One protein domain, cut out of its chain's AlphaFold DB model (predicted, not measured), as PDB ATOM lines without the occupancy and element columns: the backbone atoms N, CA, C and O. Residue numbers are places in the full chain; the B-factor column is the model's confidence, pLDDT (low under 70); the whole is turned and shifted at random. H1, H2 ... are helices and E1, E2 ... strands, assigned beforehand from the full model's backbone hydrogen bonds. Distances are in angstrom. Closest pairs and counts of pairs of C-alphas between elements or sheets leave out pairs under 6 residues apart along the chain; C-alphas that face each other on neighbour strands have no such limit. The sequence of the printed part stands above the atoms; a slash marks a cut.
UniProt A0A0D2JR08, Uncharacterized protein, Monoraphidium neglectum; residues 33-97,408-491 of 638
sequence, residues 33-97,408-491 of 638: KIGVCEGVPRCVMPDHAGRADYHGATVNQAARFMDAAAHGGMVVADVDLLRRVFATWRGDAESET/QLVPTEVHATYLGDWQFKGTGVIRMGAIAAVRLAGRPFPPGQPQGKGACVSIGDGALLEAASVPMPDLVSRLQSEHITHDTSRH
ATOM      1  N   LYS A  33     155.853 151.594 202.297       93.75
ATOM      2  CA  LYS A  33     155.597 150.175 202.024       93.75
ATOM      3  C   LYS A  33     154.168 150.063 201.497       93.75
ATOM      4  O   LYS A  33     153.302 150.746 202.040       93.75
ATOM      5  N   ILE A  34     153.899 149.201 200.520       96.44
ATOM      6  CA  ILE A  34     152.523 148.898 200.098       96.44
ATOM      7  C   ILE A  34     152.321 147.382 200.089       96.44
ATOM      8  O   ILE A  34     153.121 146.650 199.512       96.44
ATOM      9  N   GLY A  35     151.247 146.925 200.729       96.81
ATOM     10  CA  GLY A  35     150.712 145.574 200.583       96.81
ATOM     11  C   GLY A  35     149.361 145.650 199.878       96.81
ATOM     12  O   GLY A  35     148.527 146.464 200.269       96.81
ATOM     13  N   VAL A  36     149.153 144.840 198.841       97.19
ATOM     14  CA  VAL A  36     147.930 144.826 198.026       97.19
ATOM     15  C   VAL A  36     147.304 143.437 198.091       97.19
ATOM     16  O   VAL A  36     147.984 142.434 197.891       97.19
ATOM     17  N   CYS A  37     146.009 143.376 198.389       95.56
ATOM     18  CA  CYS A  37     145.233 142.143 198.435       95.56
ATOM     19  C   CYS A  37     143.851 142.402 197.831       95.56
ATOM     20  O   CYS A  37     143.285 143.475 198.031       95.56
ATOM     21  N   GLU A  38     143.318 141.408 197.133       94.62
ATOM     22  CA  GLU A  38     141.990 141.427 196.519       94.62
ATOM     23  C   GLU A  38     140.979 140.642 197.376       94.62
ATOM     24  O   GLU A  38     141.361 139.818 198.214       94.62
ATOM     25  N   GLY A  39     139.688 140.932 197.208       93.06
ATOM     26  CA  GLY A  39     138.586 140.236 197.874       93.06
ATOM     27  C   GLY A  39     137.600 141.161 198.591       93.06
ATOM     28  O   GLY A  39     137.879 142.329 198.870       93.06
ATOM     29  N   VAL A  40     136.418 140.620 198.883       91.81
ATOM     30  CA  VAL A  40     135.275 141.379 199.404       91.81
ATOM     31  C   VAL A  40     135.430 141.645 200.917       91.81
ATOM     32  O   VAL A  40     135.713 140.715 201.680       91.81
ATOM     33  N   PRO A  41     135.240 142.889 201.402       94.00
ATOM     34  CA  PRO A  41     135.174 143.173 202.836       94.00
ATOM     35  C   PRO A  41     133.930 142.515 203.456       94.00
ATOM     36  O   PRO A  41     132.842 142.568 202.893       94.00
ATOM     37  N   ARG A  42     134.068 141.925 204.651       94.19
ATOM     38  CA  ARG A  42     132.963 141.258 205.367       94.19
ATOM     39  C   ARG A  42     131.853 142.239 205.752       94.19
ATOM     40  O   ARG A  42     130.686 141.864 205.751       94.19
ATOM     41  N   CYS A  43     132.214 143.459 206.132       94.25
ATOM     42  CA  CYS A  43     131.267 144.549 206.326       94.25
ATOM     43  C   CYS A  43     131.940 145.911 206.127       94.25
ATOM     44  O   CYS A  43     133.165 146.050 206.209       94.25
ATOM     45  N   VAL A  44     131.101 146.914 205.885       95.12
ATOM     46  CA  VAL A  44     131.464 148.331 205.864       95.12
ATOM     47  C   VAL A  44     130.636 149.006 206.950       95.12
ATOM     48  O   VAL A  44     129.422 148.815 206.994       95.12
ATOM     49  N   MET A  45     131.278 149.743 207.853       95.19
ATOM     50  CA  MET A  45     130.620 150.404 208.984       95.19
ATOM     51  C   MET A  45     130.961 151.900 208.992       95.19
ATOM     52  O   MET A  45     132.071 152.263 208.606       95.19
ATOM     53  N   PRO A  46     130.039 152.789 209.403       96.75
ATOM     54  CA  PRO A  46     130.355 154.202 209.557       96.75
ATOM     55  C   PRO A  46     131.227 154.433 210.800       96.75
ATOM     56  O   PRO A  46     130.883 153.991 211.898       96.75
ATOM     57  N   ASP A  47     132.325 155.168 210.642       95.69
ATOM     58  CA  ASP A  47     133.123 155.673 211.756       95.69
ATOM     59  C   ASP A  47     132.403 156.823 212.492       95.69
ATOM     60  O   ASP A  47     131.350 157.319 212.080       95.69
ATOM     61  N   HIS A  48     132.998 157.300 213.585       94.69
ATOM     62  CA  HIS A  48     132.470 158.412 214.388       94.69
ATOM     63  C   HIS A  48     132.375 159.762 213.638       94.69
ATOM     64  O   HIS A  48     131.815 160.717 214.176       94.69
ATOM     65  N   ALA A  49     132.918 159.862 212.419       95.31
ATOM     66  CA  ALA A  49     132.818 161.009 211.521       95.31
ATOM     67  C   ALA A  49     131.927 160.729 210.285       95.31
ATOM     68  O   ALA A  49     131.837 161.576 209.394       95.31
ATOM     69  N   GLY A  50     131.261 159.568 210.220       94.12
ATOM     70  CA  GLY A  50     130.390 159.154 209.115       94.12
ATOM     71  C   GLY A  50     131.124 158.650 207.865       94.12
ATOM     72  O   GLY A  50     130.537 158.633 206.784       94.12
ATOM     73  N   ARG A  51     132.401 158.269 207.978       94.75
ATOM     74  CA  ARG A  51     133.224 157.701 206.894       94.75
ATOM     75  C   ARG A  51     133.128 156.176 206.891       94.75
ATOM     76  O   ARG A  51     132.884 155.575 207.926       94.75
ATOM     77  N   ALA A  52     133.342 155.547 205.740       94.19
ATOM     78  CA  ALA A  52     133.301 154.093 205.608       94.19
ATOM     79  C   ALA A  52     134.594 153.425 206.120       94.19
ATOM     80  O   ALA A  52     135.624 153.492 205.449       94.19
ATOM     81  N   ASP A  53     134.515 152.741 207.264       94.44
ATOM     82  CA  ASP A  53     135.527 151.797 207.744       94.44
ATOM     83  C   ASP A  53     135.234 150.390 207.193       94.44
ATOM     84  O   ASP A  53     134.114 149.876 207.273       94.44
ATOM     85  N   TYR A  54     136.256 149.751 206.620       92.81
ATOM     86  CA  TYR A  54     136.149 148.456 205.943       92.81
ATOM     87  C   TYR A  54     136.739 147.338 206.806       92.81
ATOM     88  O   TYR A  54     137.924 147.354 207.140       92.81
ATOM     89  N   HIS A  55     135.939 146.316 207.115       93.50
ATOM     90  CA  HIS A  55     136.353 145.192 207.955       93.50
ATOM     91  C   HIS A  55     136.274 143.872 207.185       93.50
ATOM     92  O   HIS A  55     135.266 143.556 206.560       93.50
ATOM     93  N   GLY A  56     137.324 143.051 207.247       93.81
ATOM     94  CA  GLY A  56     137.349 141.738 206.594       93.81
ATOM     95  C   GLY A  56     138.712 141.054 206.664       93.81
ATOM     96  O   GLY A  56     139.672 141.615 207.202       93.81
ATOM     97  N   ALA A  57     138.803 139.845 206.105       92.69
ATOM     98  CA  ALA A  57     140.070 139.125 205.977       92.69
ATOM     99  C   ALA A  57     141.040 139.888 205.057       92.69
ATOM    100  O   ALA A  57     142.134 140.238 205.495       92.69
ATOM    101  N   THR A  58     140.593 140.260 203.852       94.00
ATOM    102  CA  THR A  58     141.361 140.993 202.827       94.00
ATOM    103  C   THR A  58     142.042 142.260 203.352       94.00
ATOM    104  O   THR A  58     143.234 142.456 203.129       94.00
ATOM    105  N   VAL A  59     141.331 143.095 204.121       93.38
ATOM    106  CA  VAL A  59     141.886 144.344 204.686       93.38
ATOM    107  C   VAL A  59     143.033 144.046 205.664       93.38
ATOM    108  O   VAL A  59     144.101 144.653 205.599       93.38
ATOM    109  N   ASN A  60     142.852 143.041 206.528       92.81
ATOM    110  CA  ASN A  60     143.906 142.568 207.427       92.81
ATOM    111  C   ASN A  60     145.063 141.892 206.668       92.81
ATOM    112  O   ASN A  60     146.203 141.930 207.126       92.81
ATOM    113  N   GLN A  61     144.786 141.267 205.523       95.06
ATOM    114  CA  GLN A  61     145.753 140.552 204.693       95.06
ATOM    115  C   GLN A  61     146.667 141.511 203.919       95.06
ATOM    116  O   GLN A  61     147.883 141.359 203.994       95.06
ATOM    117  N   ALA A  62     146.122 142.575 203.321       95.62
ATOM    118  CA  ALA A  62     146.906 143.664 202.730       95.62
ATOM    119  C   ALA A  62     147.876 144.297 203.750       95.62
ATOM    120  O   ALA A  62     149.069 144.452 203.476       95.62
ATOM    121  N   ALA A  63     147.401 144.577 204.971       94.50
ATOM    122  CA  ALA A  63     148.244 145.085 206.055       94.50
ATOM    123  C   ALA A  63     149.354 144.091 206.462       94.50
ATOM    124  O   ALA A  63     150.502 144.487 206.660       94.50
ATOM    125  N   ARG A  64     149.052 142.787 206.532       95.25
ATOM    126  CA  ARG A  64     150.046 141.733 206.817       95.25
ATOM    127  C   ARG A  64     151.110 141.610 205.721       95.25
ATOM    128  O   ARG A  64     152.282 141.444 206.056       95.25
ATOM    129  N   PHE A  65     150.727 141.712 204.446       95.94
ATOM    130  CA  PHE A  65     151.659 141.708 203.311       95.94
ATOM    131  C   PHE A  65     152.645 142.885 203.411       95.94
ATOM    132  O   PHE A  65     153.859 142.696 203.308       95.94
ATOM    133  N   MET A  66     152.130 144.084 203.703       95.44
ATOM    134  CA  MET A  66     152.932 145.288 203.941       95.44
ATOM    135  C   MET A  66     153.894 145.118 205.131       95.44
ATOM    136  O   MET A  66     155.084 145.430 205.032       95.44
ATOM    137  N   ASP A  67     153.394 144.633 206.269       93.75
ATOM    138  CA  ASP A  67     154.181 144.495 207.495       93.75
ATOM    139  C   ASP A  67     155.311 143.473 207.342       93.75
ATOM    140  O   ASP A  67     156.457 143.777 207.690       93.75
ATOM    141  N   ALA A  68     154.988 142.274 206.847       92.88
ATOM    142  CA  ALA A  68     155.879 141.118 206.876       92.88
ATOM    143  C   ALA A  68     156.788 141.002 205.648       92.88
ATOM    144  O   ALA A  68     157.945 140.634 205.820       92.88
ATOM    145  N   ALA A  69     156.303 141.314 204.442       89.81
ATOM    146  CA  ALA A  69     157.020 141.021 203.196       89.81
ATOM    147  C   ALA A  69     157.538 142.269 202.455       89.81
ATOM    148  O   ALA A  69     158.560 142.185 201.781       89.81
ATOM    149  N   ALA A  70     156.901 143.436 202.599       92.94
ATOM    150  CA  ALA A  70     157.357 144.657 201.926       92.94
ATOM    151  C   ALA A  70     158.480 145.387 202.685       92.94
ATOM    152  O   ALA A  70     158.351 145.696 203.874       92.94
ATOM    153  N   HIS A  71     159.541 145.788 201.982       89.25
ATOM    154  CA  HIS A  71     160.482 146.823 202.432       89.25
ATOM    155  C   HIS A  71     160.076 148.202 201.882       89.25
ATOM    156  O   HIS A  71     159.233 148.330 200.995       89.25
ATOM    157  N   GLY A  72     160.664 149.271 202.425       88.12
ATOM    158  CA  GLY A  72     160.358 150.637 201.992       88.12
ATOM    159  C   GLY A  72     160.781 150.889 200.540       88.12
ATOM    160  O   GLY A  72     161.974 150.869 200.239       88.12
ATOM    161  N   GLY A  73     159.809 151.171 199.672       85.81
ATOM    162  CA  GLY A  73     159.955 151.290 198.220       85.81
ATOM    163  C   GLY A  73     159.349 150.130 197.417       85.81
ATOM    164  O   GLY A  73     159.446 150.165 196.195       85.81
ATOM    165  N   MET A  74     158.747 149.128 198.069       90.44
ATOM    166  CA  MET A  74     158.136 147.959 197.418       90.44
ATOM    167  C   MET A  74     156.604 148.007 197.460       90.44
ATOM    168  O   MET A  74     156.014 148.437 198.458       90.44
ATOM    169  N   VAL A  75     155.982 147.482 196.402       95.50
ATOM    170  CA  VAL A  75     154.570 147.077 196.372       95.50
ATOM    171  C   VAL A  75     154.537 145.554 196.363       95.50
ATOM    172  O   VAL A  75     155.190 144.949 195.520       95.50
ATOM    173  N   VAL A  76     153.829 144.934 197.306       96.88
ATOM    174  CA  VAL A  76     153.852 143.477 197.519       96.88
ATOM    175  C   VAL A  76     152.441 142.901 197.523       96.88
ATOM    176  O   VAL A  76     151.548 143.458 198.160       96.88
ATOM    177  N   ALA A  77     152.251 141.785 196.826       98.00
ATOM    178  CA  ALA A  77     150.962 141.122 196.664       98.00
ATOM    179  C   ALA A  77     151.125 139.602 196.486       98.00
ATOM    180  O   ALA A  77     152.244 139.092 196.383       98.00
ATOM    181  N   ASP A  78     149.997 138.899 196.447       97.62
ATOM    182  CA  ASP A  78     149.921 137.499 196.030       97.62
ATOM    183  C   ASP A  78     150.300 137.331 194.541       97.62
ATOM    184  O   ASP A  78     149.962 138.179 193.713       97.62
ATOM    185  N   VAL A  79     151.006 136.249 194.194       98.06
ATOM    186  CA  VAL A  79     151.534 136.002 192.837       98.06
ATOM    187  C   VAL A  79     150.447 135.923 191.764       98.06
ATOM    188  O   VAL A  79     150.669 136.406 190.653       98.06
ATOM    189  N   ASP A  80     149.274 135.369 192.057       97.31
ATOM    190  CA  ASP A  80     148.226 135.205 191.048       97.31
ATOM    191  C   ASP A  80     147.420 136.500 190.855       97.31
ATOM    192  O   ASP A  80     146.990 136.801 189.739       97.31
ATOM    193  N   LEU A  81     147.328 137.345 191.890       96.94
ATOM    194  CA  LEU A  81     146.910 138.746 191.735       96.94
ATOM    195  C   LEU A  81     147.912 139.548 190.881       96.94
ATOM    196  O   LEU A  81     147.495 140.318 190.017       96.94
ATOM    197  N   LEU A  82     149.224 139.354 191.068       97.00
ATOM    198  CA  LEU A  82     150.237 140.012 190.229       97.00
ATOM    199  C   LEU A  82     150.101 139.621 188.755       97.00
ATOM    200  O   LEU A  82     150.142 140.497 187.896       97.00
ATOM    201  N   ARG A  83     149.874 138.338 188.464       96.75
ATOM    202  CA  ARG A  83     149.641 137.838 187.100       96.75
ATOM    203  C   ARG A  83     148.449 138.512 186.426       96.75
ATOM    204  O   ARG A  83     148.606 139.023 185.322       96.75
ATOM    205  N   ARG A  84     147.297 138.603 187.110       95.44
ATOM    206  CA  ARG A  84     146.119 139.332 186.598       95.44
ATOM    207  C   ARG A  84     146.450 140.795 186.296       95.44
ATOM    208  O   ARG A  84     146.191 141.261 185.194       95.44
ATOM    209  N   VAL A  85     147.094 141.502 187.230       94.69
ATOM    210  CA  VAL A  85     147.487 142.913 187.043       94.69
ATOM    211  C   VAL A  85     148.413 143.103 185.833       94.69
ATOM    212  O   VAL A  85     148.219 144.041 185.063       94.69
ATOM    213  N   PHE A  86     149.392 142.217 185.632       96.00
ATOM    214  CA  PHE A  86     150.318 142.304 184.500       96.00
ATOM    215  C   PHE A  86     149.664 141.944 183.159       96.00
ATOM    216  O   PHE A  86     149.929 142.631 182.173       96.00
ATOM    217  N   ALA A  87     148.760 140.960 183.123       94.50
ATOM    218  CA  ALA A  87     147.932 140.683 181.947       94.50
ATOM    219  C   ALA A  87     147.075 141.908 181.562       94.50
ATOM    220  O   ALA A  87     147.054 142.309 180.400       94.50
ATOM    221  N   THR A  88     146.461 142.589 182.537       92.88
ATOM    222  CA  THR A  88     145.721 143.845 182.300       92.88
ATOM    223  C   THR A  88     146.618 144.979 181.801       92.88
ATOM    224  O   THR A  88     146.173 145.800 181.001       92.88
ATOM    225  N   TRP A  89     147.878 145.046 182.239       93.94
ATOM    226  CA  TRP A  89     148.835 146.057 181.772       93.94
ATOM    227  C   TRP A  89     149.383 145.795 180.368       93.94
ATOM    228  O   TRP A  89     149.648 146.759 179.653       93.94
ATOM    229  N   ARG A  90     149.530 144.532 179.952       94.12
ATOM    230  CA  ARG A  90     149.893 144.182 178.567       94.12
ATOM    231  C   ARG A  90     148.712 144.287 177.596       94.12
ATOM    232  O   ARG A  90     148.925 144.500 176.408       94.12
ATOM    233  N   GLY A  91     147.483 144.196 178.108       91.75
ATOM    234  CA  GLY A  91     146.260 144.109 177.307       91.75
ATOM    235  C   GLY A  91     145.817 142.671 177.022       91.75
ATOM    236  O   GLY A  91     144.775 142.490 176.404       91.75
ATOM    237  N   ASP A  92     146.567 141.672 177.507       88.88
ATOM    238  CA  ASP A  92     146.238 140.241 177.422       88.88
ATOM    239  C   ASP A  92     144.947 139.898 178.177       88.88
ATOM    240  O   ASP A  92     144.252 138.948 177.824       88.88
ATOM    241  N   ALA A  93     144.649 140.631 179.257       80.81
ATOM    242  CA  ALA A  93     143.406 140.438 179.985       80.81
ATOM    243  C   ALA A  93     142.245 140.976 179.146       80.81
ATOM    244  O   ALA A  93     142.021 142.192 179.064       80.81
ATOM    245  N   GLU A  94     141.466 140.051 178.586       75.31
ATOM    246  CA  GLU A  94     140.084 140.322 178.211       75.31
ATOM    247  C   GLU A  94     139.397 141.067 179.363       75.31
ATOM    248  O   GLU A  94     139.669 140.823 180.541       75.31
ATOM    249  N   SER A  95     138.544 142.038 179.035       68.00
ATOM    250  CA  SER A  95     137.871 142.835 180.063       68.00
ATOM    251  C   SER A  95     136.821 141.984 180.764       68.00
ATOM    252  O   SER A  95     135.661 142.037 180.366       68.00
ATOM    253  N   GLU A  96     137.253 141.242 181.789       72.38
ATOM    254  CA  GLU A  96     136.445 140.377 182.650       72.38
ATOM    255  C   GLU A  96     135.153 141.110 183.014       72.38
ATOM    256  O   GLU A  96     135.129 142.063 183.805       72.38
ATOM    257  N   THR A  97     134.077 140.726 182.330       71.00
ATOM    258  CA  THR A  97     132.758 141.295 182.540       71.00
ATOM    259  C   THR A  97     132.257 140.725 183.842       71.00
ATOM    260  O   THR A  97     131.772 139.601 183.884       71.00
ATOM    261  N   GLN A 408     153.372 164.462 181.813       86.62
ATOM    262  CA  GLN A 408     153.843 163.584 180.746       86.62
ATOM    263  C   GLN A 408     153.950 162.147 181.280       86.62
ATOM    264  O   GLN A 408     154.717 161.864 182.206       86.62
ATOM    265  N   LEU A 409     153.153 161.248 180.703       89.62
ATOM    266  CA  LEU A 409     153.256 159.815 180.945       89.62
ATOM    267  C   LEU A 409     154.399 159.262 180.092       89.62
ATOM    268  O   LEU A 409     154.425 159.464 178.879       89.62
ATOM    269  N   VAL A 410     155.331 158.555 180.724       92.44
ATOM    270  CA  VAL A 410     156.429 157.854 180.053       92.44
ATOM    271  C   VAL A 410     156.252 156.342 180.211       92.44
ATOM    272  O   VAL A 410     155.952 155.886 181.324       92.44
ATOM    273  N   PRO A 411     156.443 155.546 179.141       94.38
ATOM    274  CA  PRO A 411     156.534 154.095 179.253       94.38
ATOM    275  C   PRO A 411     157.603 153.726 180.284       94.38
ATOM    276  O   PRO A 411     158.761 154.136 180.184       94.38
ATOM    277  N   THR A 412     157.191 153.023 181.333       93.44
ATOM    278  CA  THR A 412     158.053 152.617 182.437       93.44
ATOM    279  C   THR A 412     157.963 151.112 182.586       93.44
ATOM    280  O   THR A 412     156.951 150.593 183.054       93.44
ATOM    281  N   GLU A 413     159.049 150.423 182.244       95.31
ATOM    282  CA  GLU A 413     159.175 148.991 182.496       95.31
ATOM    283  C   GLU A 413     159.037 148.695 183.994       95.31
ATOM    284  O   GLU A 413     159.745 149.266 184.838       95.31
ATOM    285  N   VAL A 414     158.139 147.768 184.315       94.75
ATOM    286  CA  VAL A 414     157.927 147.205 185.648       94.75
ATOM    287  C   VAL A 414     158.084 145.691 185.596       94.75
ATOM    288  O   VAL A 414     157.670 145.035 184.645       94.75
ATOM    289  N   HIS A 415     158.692 145.136 186.639       95.75
ATOM    290  CA  HIS A 415     158.858 143.703 186.850       95.75
ATOM    291  C   HIS A 415     158.113 143.285 188.119       95.75
ATOM    292  O   HIS A 415     158.170 143.990 189.133       95.75
ATOM    293  N   ALA A 416     157.475 142.118 188.079       96.50
ATOM    294  CA  ALA A 416     157.097 141.362 189.264       96.50
ATOM    295  C   ALA A 416     158.190 140.327 189.565       96.50
ATOM    296  O   ALA A 416     158.554 139.554 188.680       96.50
ATOM    297  N   THR A 417     158.705 140.273 190.794       96.12
ATOM    298  CA  THR A 417     159.691 139.260 191.217       96.12
ATOM    299  C   THR A 417     159.203 138.433 192.400       96.12
ATOM    300  O   THR A 417     158.468 138.928 193.256       96.12
ATOM    301  N   TYR A 418     159.599 137.160 192.457       96.31
ATOM    302  CA  TYR A 418     159.174 136.231 193.503       96.31
ATOM    303  C   TYR A 418     159.877 136.507 194.841       96.31
ATOM    304  O   TYR A 418     161.103 136.483 194.925       96.31
ATOM    305  N   LEU A 419     159.097 136.740 195.903       94.94
ATOM    306  CA  LEU A 419     159.599 136.928 197.272       94.94
ATOM    307  C   LEU A 419     159.625 135.633 198.095       94.94
ATOM    308  O   LEU A 419     160.211 135.622 199.179       94.94
ATOM    309  N   GLY A 420     158.992 134.561 197.614       95.75
ATOM    310  CA  GLY A 420     158.897 133.281 198.314       95.75
ATOM    311  C   GLY A 420     157.507 132.974 198.864       95.75
ATOM    312  O   GLY A 420     156.519 133.643 198.551       95.75
ATOM    313  N   ASP A 421     157.455 131.957 199.715       97.19
ATOM    314  CA  ASP A 421     156.246 131.446 200.359       97.19
ATOM    315  C   ASP A 421     156.088 132.024 201.771       97.19
ATOM    316  O   ASP A 421     157.028 132.011 202.566       97.19
ATOM    317  N   TRP A 422     154.896 132.518 202.110       97.00
ATOM    318  CA  TRP A 422     154.632 133.232 203.364       97.00
ATOM    319  C   TRP A 422     153.386 132.709 204.072       97.00
ATOM    320  O   TRP A 422     152.305 132.644 203.494       97.00
ATOM    321  N   GLN A 423     153.515 132.381 205.355       96.31
ATOM    322  CA  GLN A 423     152.412 131.930 206.198       96.31
ATOM    323  C   GLN A 423     152.013 133.024 207.192       96.31
ATOM    324  O   GLN A 423     152.845 133.565 207.927       96.31
ATOM    325  N   PHE A 424     150.718 133.327 207.261       94.94
ATOM    326  CA  PHE A 424     150.154 134.302 208.192       94.94
ATOM    327  C   PHE A 424     149.163 133.615 209.142       94.94
ATOM    328  O   PHE A 424     148.576 132.583 208.821       94.94
ATOM    329  N   LYS A 425     148.946 134.173 210.342       92.69
ATOM    330  CA  LYS A 425     148.060 133.533 211.332       92.69
ATOM    331  C   LYS A 425     146.620 133.442 210.803       92.69
ATOM    332  O   LYS A 425     145.955 134.471 210.653       92.69
ATOM    333  N   GLY A 426     146.141 132.218 210.585       91.50
ATOM    334  CA  GLY A 426     144.798 131.942 210.067       91.50
ATOM    335  C   GLY A 426     144.664 132.038 208.542       91.50
ATOM    336  O   GLY A 426     143.549 132.170 208.060       91.50
ATOM    337  N   THR A 427     145.769 131.997 207.792       91.12
ATOM    338  CA  THR A 427     145.763 131.755 206.338       91.12
ATOM    339  C   THR A 427     146.529 130.466 206.038       91.12
ATOM    340  O   THR A 427     147.281 129.971 206.881       91.12
ATOM    341  N   GLY A 428     146.399 129.962 204.809       95.06
ATOM    342  CA  GLY A 428     147.378 129.027 204.257       95.06
ATOM    343  C   GLY A 428     148.753 129.677 204.051       95.06
ATOM    344  O   GLY A 428     149.000 130.822 204.452       95.06
ATOM    345  N   VAL A 429     149.639 128.927 203.400       96.94
ATOM    346  CA  VAL A 429     150.855 129.470 202.786       96.94
ATOM    347  C   VAL A 429     150.447 130.228 201.519       96.94
ATOM    348  O   VAL A 429     149.627 129.734 200.750       96.94
ATOM    349  N   ILE A 430     150.983 131.431 201.335       97.31
ATOM    350  CA  ILE A 430     150.658 132.351 200.241       97.31
ATOM    351  C   ILE A 430     151.938 132.639 199.462       97.31
ATOM    352  O   ILE A 430     152.977 132.941 200.056       97.31
ATOM    353  N   ARG A 431     151.863 132.560 198.133       97.88
ATOM    354  CA  ARG A 431     152.986 132.851 197.240       97.88
ATOM    355  C   ARG A 431     153.065 134.359 197.052       97.88
ATOM    356  O   ARG A 431     152.140 134.954 196.512       97.88
ATOM    357  N   MET A 432     154.152 134.985 197.491       97.62
ATOM    358  CA  MET A 432     154.286 136.445 197.475       97.62
ATOM    359  C   MET A 432     155.226 136.914 196.366       97.62
ATOM    360  O   MET A 432     156.281 136.321 196.134       97.62
ATOM    361  N   GLY A 433     154.890 138.035 195.735       96.56
ATOM    362  CA  GLY A 433     155.777 138.745 194.817       96.56
ATOM    363  C   GLY A 433     155.814 140.249 195.077       96.56
ATOM    364  O   GLY A 433     154.962 140.800 195.779       96.56
ATOM    365  N   ALA A 434     156.812 140.920 194.506       96.00
ATOM    366  CA  ALA A 434     156.973 142.369 194.564       96.00
ATOM    367  C   ALA A 434     156.936 142.995 193.172       96.00
ATOM    368  O   ALA A 434     157.648 142.538 192.283       96.00
ATOM    369  N   ILE A 435     156.186 144.087 193.010       95.00
ATOM    370  CA  ILE A 435     156.274 144.958 191.833       95.00
ATOM    371  C   ILE A 435     157.343 146.022 192.080       95.00
ATOM    372  O   ILE A 435     157.319 146.723 193.099       95.00
ATOM    373  N   ALA A 436     158.242 146.194 191.115       92.19
ATOM    374  CA  ALA A 436     159.182 147.305 191.060       92.19
ATOM    375  C   ALA A 436     159.392 147.771 189.611       92.19
ATOM    376  O   ALA A 436     159.462 146.959 188.694       92.19
ATOM    377  N   ALA A 437     159.564 149.079 189.396       89.75
ATOM    378  CA  ALA A 437     160.093 149.581 188.122       89.75
ATOM    379  C   ALA A 437     161.500 149.007 187.879       89.75
ATOM    380  O   ALA A 437     162.259 148.874 188.838       89.75
ATOM    381  N   VAL A 438     161.900 148.729 186.635       89.88
ATOM    382  CA  VAL A 438     163.171 148.031 186.329       89.88
ATOM    383  C   VAL A 438     164.401 148.756 186.889       89.88
ATOM    384  O   VAL A 438     165.285 148.123 187.454       89.88
ATOM    385  N   ARG A 439     164.403 150.096 186.900       82.19
ATOM    386  CA  ARG A 439     165.422 150.938 187.576       82.19
ATOM    387  C   ARG A 439     165.553 150.721 189.100       82.19
ATOM    388  O   ARG A 439     166.485 151.240 189.725       82.19
ATOM    389  N   LEU A 440     164.589 150.027 189.708       80.62
ATOM    390  CA  LEU A 440     164.529 149.607 191.112       80.62
ATOM    391  C   LEU A 440     164.654 148.082 191.294       80.62
ATOM    392  O   LEU A 440     164.957 147.647 192.405       80.62
ATOM    393  N   ALA A 441     164.461 147.283 190.240       76.50
ATOM    394  CA  ALA A 441     164.750 145.853 190.249       76.50
ATOM    395  C   ALA A 441     166.257 145.604 190.466       76.50
ATOM    396  O   ALA A 441     167.090 146.480 190.231       76.50
ATOM    397  N   GLY A 442     166.612 144.432 190.998       67.81
ATOM    398  CA  GLY A 442     167.999 144.085 191.342       67.81
ATOM    399  C   GLY A 442     168.618 144.876 192.508       67.81
ATOM    400  O   GLY A 442     169.703 144.522 192.966       67.81
ATOM    401  N   ARG A 443     167.956 145.917 193.041       75.31
ATOM    402  CA  ARG A 443     168.447 146.649 194.220       75.31
ATOM    403  C   ARG A 443     168.416 145.730 195.450       75.31
ATOM    404  O   ARG A 443     167.348 145.212 195.777       75.31
ATOM    405  N   PRO A 444     169.532 145.555 196.182       69.06
ATOM    406  CA  PRO A 444     169.538 144.751 197.396       69.06
ATOM    407  C   PRO A 444     168.750 145.473 198.495       69.06
ATOM    408  O   PRO A 444     169.215 146.448 199.094       69.06
ATOM    409  N   PHE A 445     167.538 144.994 198.766       76.38
ATOM    410  CA  PHE A 445     166.756 145.442 199.914       76.38
ATOM    411  C   PHE A 445     167.454 145.047 201.228       76.38
ATOM    412  O   PHE A 445     168.228 144.086 201.239       76.38
ATOM    413  N   PRO A 446     167.229 145.784 202.339       72.81
ATOM    414  CA  PRO A 446     167.872 145.511 203.622       72.81
ATOM    415  C   PRO A 446     167.787 144.021 204.007       72.81
ATOM    416  O   PRO A 446     166.683 143.527 204.241       72.81
ATOM    417  N   PRO A 447     168.923 143.294 204.050       66.75
ATOM    418  CA  PRO A 447     168.913 141.841 204.158       66.75
ATOM    419  C   PRO A 447     168.459 141.411 205.552       66.75
ATOM    420  O   PRO A 447     169.139 141.647 206.552       66.75
ATOM    421  N   GLY A 448     167.286 140.790 205.580       72.25
ATOM    422  CA  GLY A 448     166.544 140.423 206.776       72.25
ATOM    423  C   GLY A 448     165.048 140.488 206.485       72.25
ATOM    424  O   GLY A 448     164.577 141.403 205.804       72.25
ATOM    425  N   GLN A 449     164.302 139.511 206.996       76.75
ATOM    426  CA  GLN A 449     162.844 139.514 206.930       76.75
ATOM    427  C   GLN A 449     162.305 140.742 207.698       76.75
ATOM    428  O   GLN A 449     162.742 140.979 208.831       76.75
ATOM    429  N   PRO A 450     161.373 141.534 207.137       80.62
ATOM    430  CA  PRO A 450     160.658 142.544 207.907       80.62
ATOM    431  C   PRO A 450     159.971 141.917 209.131       80.62
ATOM    432  O   PRO A 450     159.381 140.842 209.046       80.62
ATOM    433  N   GLN A 451     160.033 142.595 210.282       80.69
ATOM    434  CA  GLN A 451     159.567 142.083 211.586       80.69
ATOM    435  C   GLN A 451     158.029 142.131 211.750       80.69
ATOM    436  O   GLN A 451     157.510 142.509 212.799       80.69
ATOM    437  N   GLY A 452     157.293 141.808 210.685       86.00
ATOM    438  CA  GLY A 452     155.834 141.853 210.629       86.00
ATOM    439  C   GLY A 452     155.141 140.588 211.138       86.00
ATOM    440  O   GLY A 452     155.763 139.611 211.548       86.00
ATOM    441  N   LYS A 453     153.804 140.589 211.080       87.31
ATOM    442  CA  LYS A 453     152.949 139.479 211.545       87.31
ATOM    443  C   LYS A 453     152.806 138.360 210.497       87.31
ATOM    444  O   LYS A 453     151.691 138.038 210.089       87.31
ATOM    445  N   GLY A 454     153.922 137.764 210.080       92.19
ATOM    446  CA  GLY A 454     153.969 136.625 209.156       92.19
ATOM    447  C   GLY A 454     155.329 135.925 209.174       92.19
ATOM    448  O   GLY A 454     156.337 136.539 209.518       92.19
ATOM    449  N   ALA A 455     155.358 134.646 208.810       94.56
ATOM    450  CA  ALA A 455     156.574 133.848 208.689       94.56
ATOM    451  C   ALA A 455     156.880 133.578 207.212       94.56
ATOM    452  O   ALA A 455     156.016 133.102 206.478       94.56
ATOM    453  N   CYS A 456     158.107 133.864 206.786       94.88
ATOM    454  CA  CYS A 456     158.626 133.404 205.503       94.88
ATOM    455  C   CYS A 456     158.953 131.903 205.631       94.88
ATOM    456  O   CYS A 456     159.748 131.512 206.486       94.88
ATOM    457  N   VAL A 457     158.272 131.072 204.842       96.81
ATOM    458  CA  VAL A 457     158.377 129.602 204.820       96.81
ATOM    459  C   VAL A 457     159.457 129.169 203.830       96.81
ATOM    460  O   VAL A 457     160.299 128.336 204.156       96.81
ATOM    461  N   SER A 458     159.460 129.782 202.644       95.81
ATOM    462  CA  SER A 458     160.546 129.713 201.669       95.81
ATOM    463  C   SER A 458     160.952 131.142 201.306       95.81
ATOM    464  O   SER A 458     160.097 132.020 201.181       95.81
ATOM    465  N   ILE A 459     162.254 131.390 201.157       94.50
ATOM    466  CA  ILE A 459     162.755 132.657 200.615       94.50
ATOM    467  C   ILE A 459     162.788 132.512 199.096       94.50
ATOM    468  O   ILE A 459     163.385 131.564 198.587       94.50
ATOM    469  N   GLY A 460     162.163 133.451 198.387       92.69
ATOM    470  CA  GLY A 460     162.229 133.506 196.931       92.69
ATOM    471  C   GLY A 460     163.651 133.783 196.448       92.69
ATOM    472  O   GLY A 460     164.385 134.576 197.037       92.69
ATOM    473  N   ASP A 461     164.014 133.156 195.338       92.38
ATOM    474  CA  ASP A 461     165.242 133.407 194.580       92.38
ATOM    475  C   ASP A 461     165.275 134.793 193.903       92.38
ATOM    476  O   ASP A 461     166.317 135.220 193.408       92.38
ATOM    477  N   GLY A 462     164.147 135.510 193.897       92.56
ATOM    478  CA  GLY A 462     163.977 136.767 193.179       92.56
ATOM    479  C   GLY A 462     163.657 136.582 191.695       92.56
ATOM    480  O   GLY A 462     163.755 137.561 190.954       92.56
ATOM    481  N   ALA A 463     163.278 135.370 191.259       94.69
ATOM    482  CA  ALA A 463     162.925 135.080 189.873       94.69
ATOM    483  C   ALA A 463     161.892 136.071 189.322       94.69
ATOM    484  O   ALA A 463     160.950 136.473 190.015       94.69
ATOM    485  N   LEU A 464     162.070 136.447 188.054       96.06
ATOM    486  CA  LEU A 464     161.108 137.251 187.316       96.06
ATOM    487  C   LEU A 464     159.827 136.432 187.118       96.06
ATOM    488  O   LEU A 464     159.865 135.356 186.527       96.06
ATOM    489  N   LEU A 465     158.712 136.944 187.633       96.81
ATOM    490  CA  LEU A 465     157.381 136.369 187.452       96.81
ATOM    491  C   LEU A 465     156.732 136.923 186.184       96.81
ATOM    492  O   LEU A 465     156.257 136.159 185.357       96.81
ATOM    493  N   GLU A 466     156.724 138.250 186.047       97.12
ATOM    494  CA  GLU A 466     156.067 138.976 184.959       97.12
ATOM    495  C   GLU A 466     156.835 140.267 184.639       97.12
ATOM    496  O   GLU A 466     157.482 140.854 185.514       97.12
ATOM    497  N   ALA A 467     156.713 140.743 183.400       96.94
ATOM    498  CA  ALA A 467     157.195 142.048 182.949       96.94
ATOM    499  C   ALA A 467     156.118 142.755 182.105       96.94
ATOM    500  O   ALA A 467     155.338 142.091 181.413       96.94
ATOM    501  N   ALA A 468     156.061 144.087 182.191       96.81
ATOM    502  CA  ALA A 468     155.168 144.938 181.402       96.81
ATOM    503  C   ALA A 468     155.707 146.377 181.315       96.81
ATOM    504  O   ALA A 468     156.341 146.862 182.256       96.81
ATOM    505  N   SER A 469     155.374 147.082 180.232       96.06
ATOM    506  CA  SER A 469     155.606 148.524 180.102       96.06
ATOM    507  C   SER A 469     154.344 149.283 180.504       96.06
ATOM    508  O   SER A 469     153.291 149.095 179.899       96.06
ATOM    509  N   VAL A 470     154.421 150.125 181.538       94.06
ATOM    510  CA  VAL A 470     153.255 150.847 182.080       94.06
ATOM    511  C   VAL A 470     153.433 152.357 181.886       94.06
ATOM    512  O   VAL A 470     154.482 152.887 182.265       94.06
ATOM    513  N   PRO A 471     152.441 153.087 181.340       91.19
ATOM    514  CA  PRO A 471     152.508 154.541 181.222       91.19
ATOM    515  C   PRO A 471     152.414 155.187 182.612       91.19
ATOM    516  O   PRO A 471     151.354 155.214 183.236       91.19
ATOM    517  N   MET A 472     153.534 155.718 183.102       88.44
ATOM    518  CA  MET A 472     153.655 156.306 184.439       88.44
ATOM    519  C   MET A 472     154.023 157.793 184.352       88.44
ATOM    520  O   MET A 472     154.842 158.154 183.508       88.44
ATOM    521  N   PRO A 473     153.500 158.669 185.233       87.81
ATOM    522  CA  PRO A 473     153.928 160.068 185.312       87.81
ATOM    523  C   PRO A 473     155.445 160.199 185.502       87.81
ATOM    524  O   PRO A 473     155.992 159.606 186.440       87.81
ATOM    525  N   ASP A 474     156.128 161.011 184.682       86.31
ATOM    526  CA  ASP A 474     157.580 161.219 184.824       86.31
ATOM    527  C   ASP A 474     157.958 162.185 185.958       86.31
ATOM    528  O   ASP A 474     158.580 163.238 185.799       86.31
ATOM    529  N   LEU A 475     157.607 161.773 187.172       81.38
ATOM    530  CA  LEU A 475     158.043 162.412 188.402       81.38
ATOM    531  C   LEU A 475     159.554 162.256 188.627       81.38
ATOM    532  O   LEU A 475     160.097 162.935 189.490       81.38
ATOM    533  N   VAL A 476     160.252 161.361 187.914       79.94
ATOM    534  CA  VAL A 476     161.673 161.095 188.174       79.94
ATOM    535  C   VAL A 476     162.572 162.042 187.401       79.94
ATOM    536  O   VAL A 476     163.375 162.700 188.056       79.94
ATOM    537  N   SER A 477     162.424 162.186 186.083       82.25
ATOM    538  CA  SER A 477     163.226 163.155 185.318       82.25
ATOM    539  C   SER A 477     162.943 164.582 185.789       82.25
ATOM    540  O   SER A 477     163.865 165.382 185.941       82.25
ATOM    541  N   ARG A 478     161.682 164.876 186.144       82.56
ATOM    542  CA  ARG A 478     161.282 166.144 186.766       82.56
ATOM    543  C   ARG A 478     161.945 166.378 188.130       82.56
ATOM    544  O   ARG A 478     162.604 167.394 188.318       82.56
ATOM    545  N   LEU A 479     161.827 165.446 189.085       81.94
ATOM    546  CA  LEU A 479     162.474 165.622 190.395       81.94
ATOM    547  C   LEU A 479     164.011 165.578 190.300       81.94
ATOM    548  O   LEU A 479     164.678 166.108 191.184       81.94
ATOM    549  N   GLN A 480     164.588 164.962 189.262       81.38
ATOM    550  CA  GLN A 480     166.023 165.021 188.969       81.38
ATOM    551  C   GLN A 480     166.445 166.404 188.457       81.38
ATOM    552  O   GLN A 480     167.418 166.946 188.975       81.38
ATOM    553  N   SER A 481     165.733 167.003 187.496       81.25
ATOM    554  CA  SER A 481     166.076 168.334 186.973       81.25
ATOM    555  C   SER A 481     165.880 169.432 188.025       81.25
ATOM    556  O   SER A 481     166.764 170.275 188.199       81.25
ATOM    557  N   GLU A 482     164.804 169.361 188.816       80.50
ATOM    558  CA  GLU A 482     164.591 170.208 189.999       80.50
ATOM    559  C   GLU A 482     165.748 170.052 191.020       80.50
ATOM    560  O   GLU A 482     166.253 171.043 191.553       80.50
ATOM    561  N   HIS A 483     166.239 168.825 191.252       77.38
ATOM    562  CA  HIS A 483     167.356 168.556 192.171       77.38
ATOM    563  C   HIS A 483     168.708 169.082 191.662       77.38
ATOM    564  O   HIS A 483     169.406 169.779 192.399       77.38
ATOM    565  N   ILE A 484     169.064 168.788 190.407       79.12
ATOM    566  CA  ILE A 484     170.323 169.218 189.771       79.12
ATOM    567  C   ILE A 484     170.410 170.748 189.736       79.12
ATOM    568  O   ILE A 484     171.463 171.316 190.041       79.12
ATOM    569  N   THR A 485     169.296 171.423 189.439       79.25
ATOM    570  CA  THR A 485     169.201 172.889 189.468       79.25
ATOM    571  C   THR A 485     169.523 173.430 190.864       79.25
ATOM    572  O   THR A 485     170.385 174.299 191.009       79.25
ATOM    573  N   HIS A 486     168.904 172.872 191.911       74.94
ATOM    574  CA  HIS A 486     169.150 173.287 193.294       74.94
ATOM    575  C   HIS A 486     170.587 173.049 193.778       74.94
ATOM    576  O   HIS A 486     171.126 173.893 194.499       74.94
ATOM    577  N   ASP A 487     171.203 171.922 193.423       75.31
ATOM    578  CA  ASP A 487     172.556 171.587 193.883       75.31
ATOM    579  C   ASP A 487     173.620 172.434 193.164       75.31
ATOM    580  O   ASP A 487     174.522 172.991 193.794       75.31
ATOM    581  N   THR A 488     173.428 172.678 191.862       77.75
ATOM    582  CA  THR A 488     174.249 173.613 191.075       77.75
ATOM    583  C   THR A 488     174.206 175.028 191.666       77.75
ATOM    584  O   THR A 488     175.250 175.653 191.861       77.75
ATOM    585  N   SER A 489     173.018 175.527 192.043       76.25
ATOM    586  CA  SER A 489     172.882 176.833 192.707       76.25
ATOM    587  C   SER A 489     173.602 176.911 194.059       76.25
ATOM    588  O   SER A 489     174.127 177.969 194.404       76.25
ATOM    589  N   ARG A 490     173.671 175.811 194.825       70.75
ATOM    590  CA  ARG A 490     174.434 175.762 196.086       70.75
ATOM    591  C   ARG A 490     175.939 175.830 195.850       70.75
ATOM    592  O   ARG A 490     176.621 176.558 196.565       70.75
ATOM    593  N   HIS A 491     176.447 175.118 194.847       68.31
ATOM    594  CA  HIS A 491     177.874 175.135 194.524       68.31
ATOM    595  C   HIS A 491     178.350 176.494 193.992       68.31
ATOM    596  O   HIS A 491     179.417 176.950 194.394       68.31
TER     597      HIS A 491
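What this domain is: This is residues 33 to 97 and 408 to 491 of the 638 residues of an uncharacterized protein of Monoraphidium neglectum (UniProt A0A0D2JR08). A strongly twisted sheet of six strands, E1, E4, E5, E6, E7 and E8, curls round helix H1, and H2 packs on the same face. The hairpin of E2 and E3 lies off to one side, apart from this sheet, and at the other end residues 479 to 491 of H3 stick out as an arm. The printed part has 149 residues with three named helices and eight named strands, in the order E1 E2 E3 H1 E4 H2 E5 E6 E7 E8 H3. The large sheet is branched at E5 and mixed, with E1 and E4 parallel and its other neighbour pairs antiparallel; the class is mixed, helices and strands. The whole is loose, with a radius of gyration of the C-alphas of 18.2 A and spans of 55 by 44 by 38 A.

Where its parts are: E1 is residues 34 to 36, with C-alpha 34 at (152.523, 148.898, 200.098). E2 is residues 43 to 46 and E3 residues 52 to 55. H1, residues 57 to 68, is 16.0 A long. E4 is residues 75 to 78, and H2, residues 79 to 90, is 16.5 A long. After the cut, E5, residues 409 to 423, starts at (153.256, 159.815, 180.945), is 37.6 A long and bends by 64 degrees at residue 420. E6, residues 429 to 437, is 26.5 A long. E7 is residues 455 to 459. E8, residues 464 to 473, is 24.0 A long and bends by 57 degrees at residue 469. H3, residues 475 to 491, is 24.3 A long and ends at (177.874, 175.135, 194.524).

How they stand to each other: E6 lies on one side of E5, and E7 and E8 on the other side, beside residues 420 to 423 and 409 to 417. E5 and E6 form a hairpin, with N 417 and O 434 2.9 A apart. N 423 and O 455 are 2.8 A apart between E5 and E7, and N 412 and O 470 2.9 A between E5 and E8. E4 is antiparallel to E6, with N 435 and O 75 at 2.8 A, and parallel to E1, with N 36 and O 76 at 2.8 A. H1 and H2 are on the same face of this sheet. The closest C-alphas of H1 and E1 are those of Met 66 and Gly 35, 4.0 A; of H2 and E8, Arg 90 and Ala 468, 6.0 A. The hairpin E2 and E3 has N 45 and O 53 2.9 A apart. H3 is not on the branched sheet. In H1, H2 and H3 every O i to N i+4 pair is within hydrogen-bond range.

The domain as a whole: The C-alphas of Thr 97 and His 491, the two farthest apart, are 57.7 A apart. Residues 98 to 407 are not printed, and C-alphas 97 and 408 are 30.7 A apart across the cut. The link from E6 to E7, residues 438 to 454, is long. The mean pLDDT of the printed part is 89.9; residues 95, 442, 444, 447 and 491 are under 70.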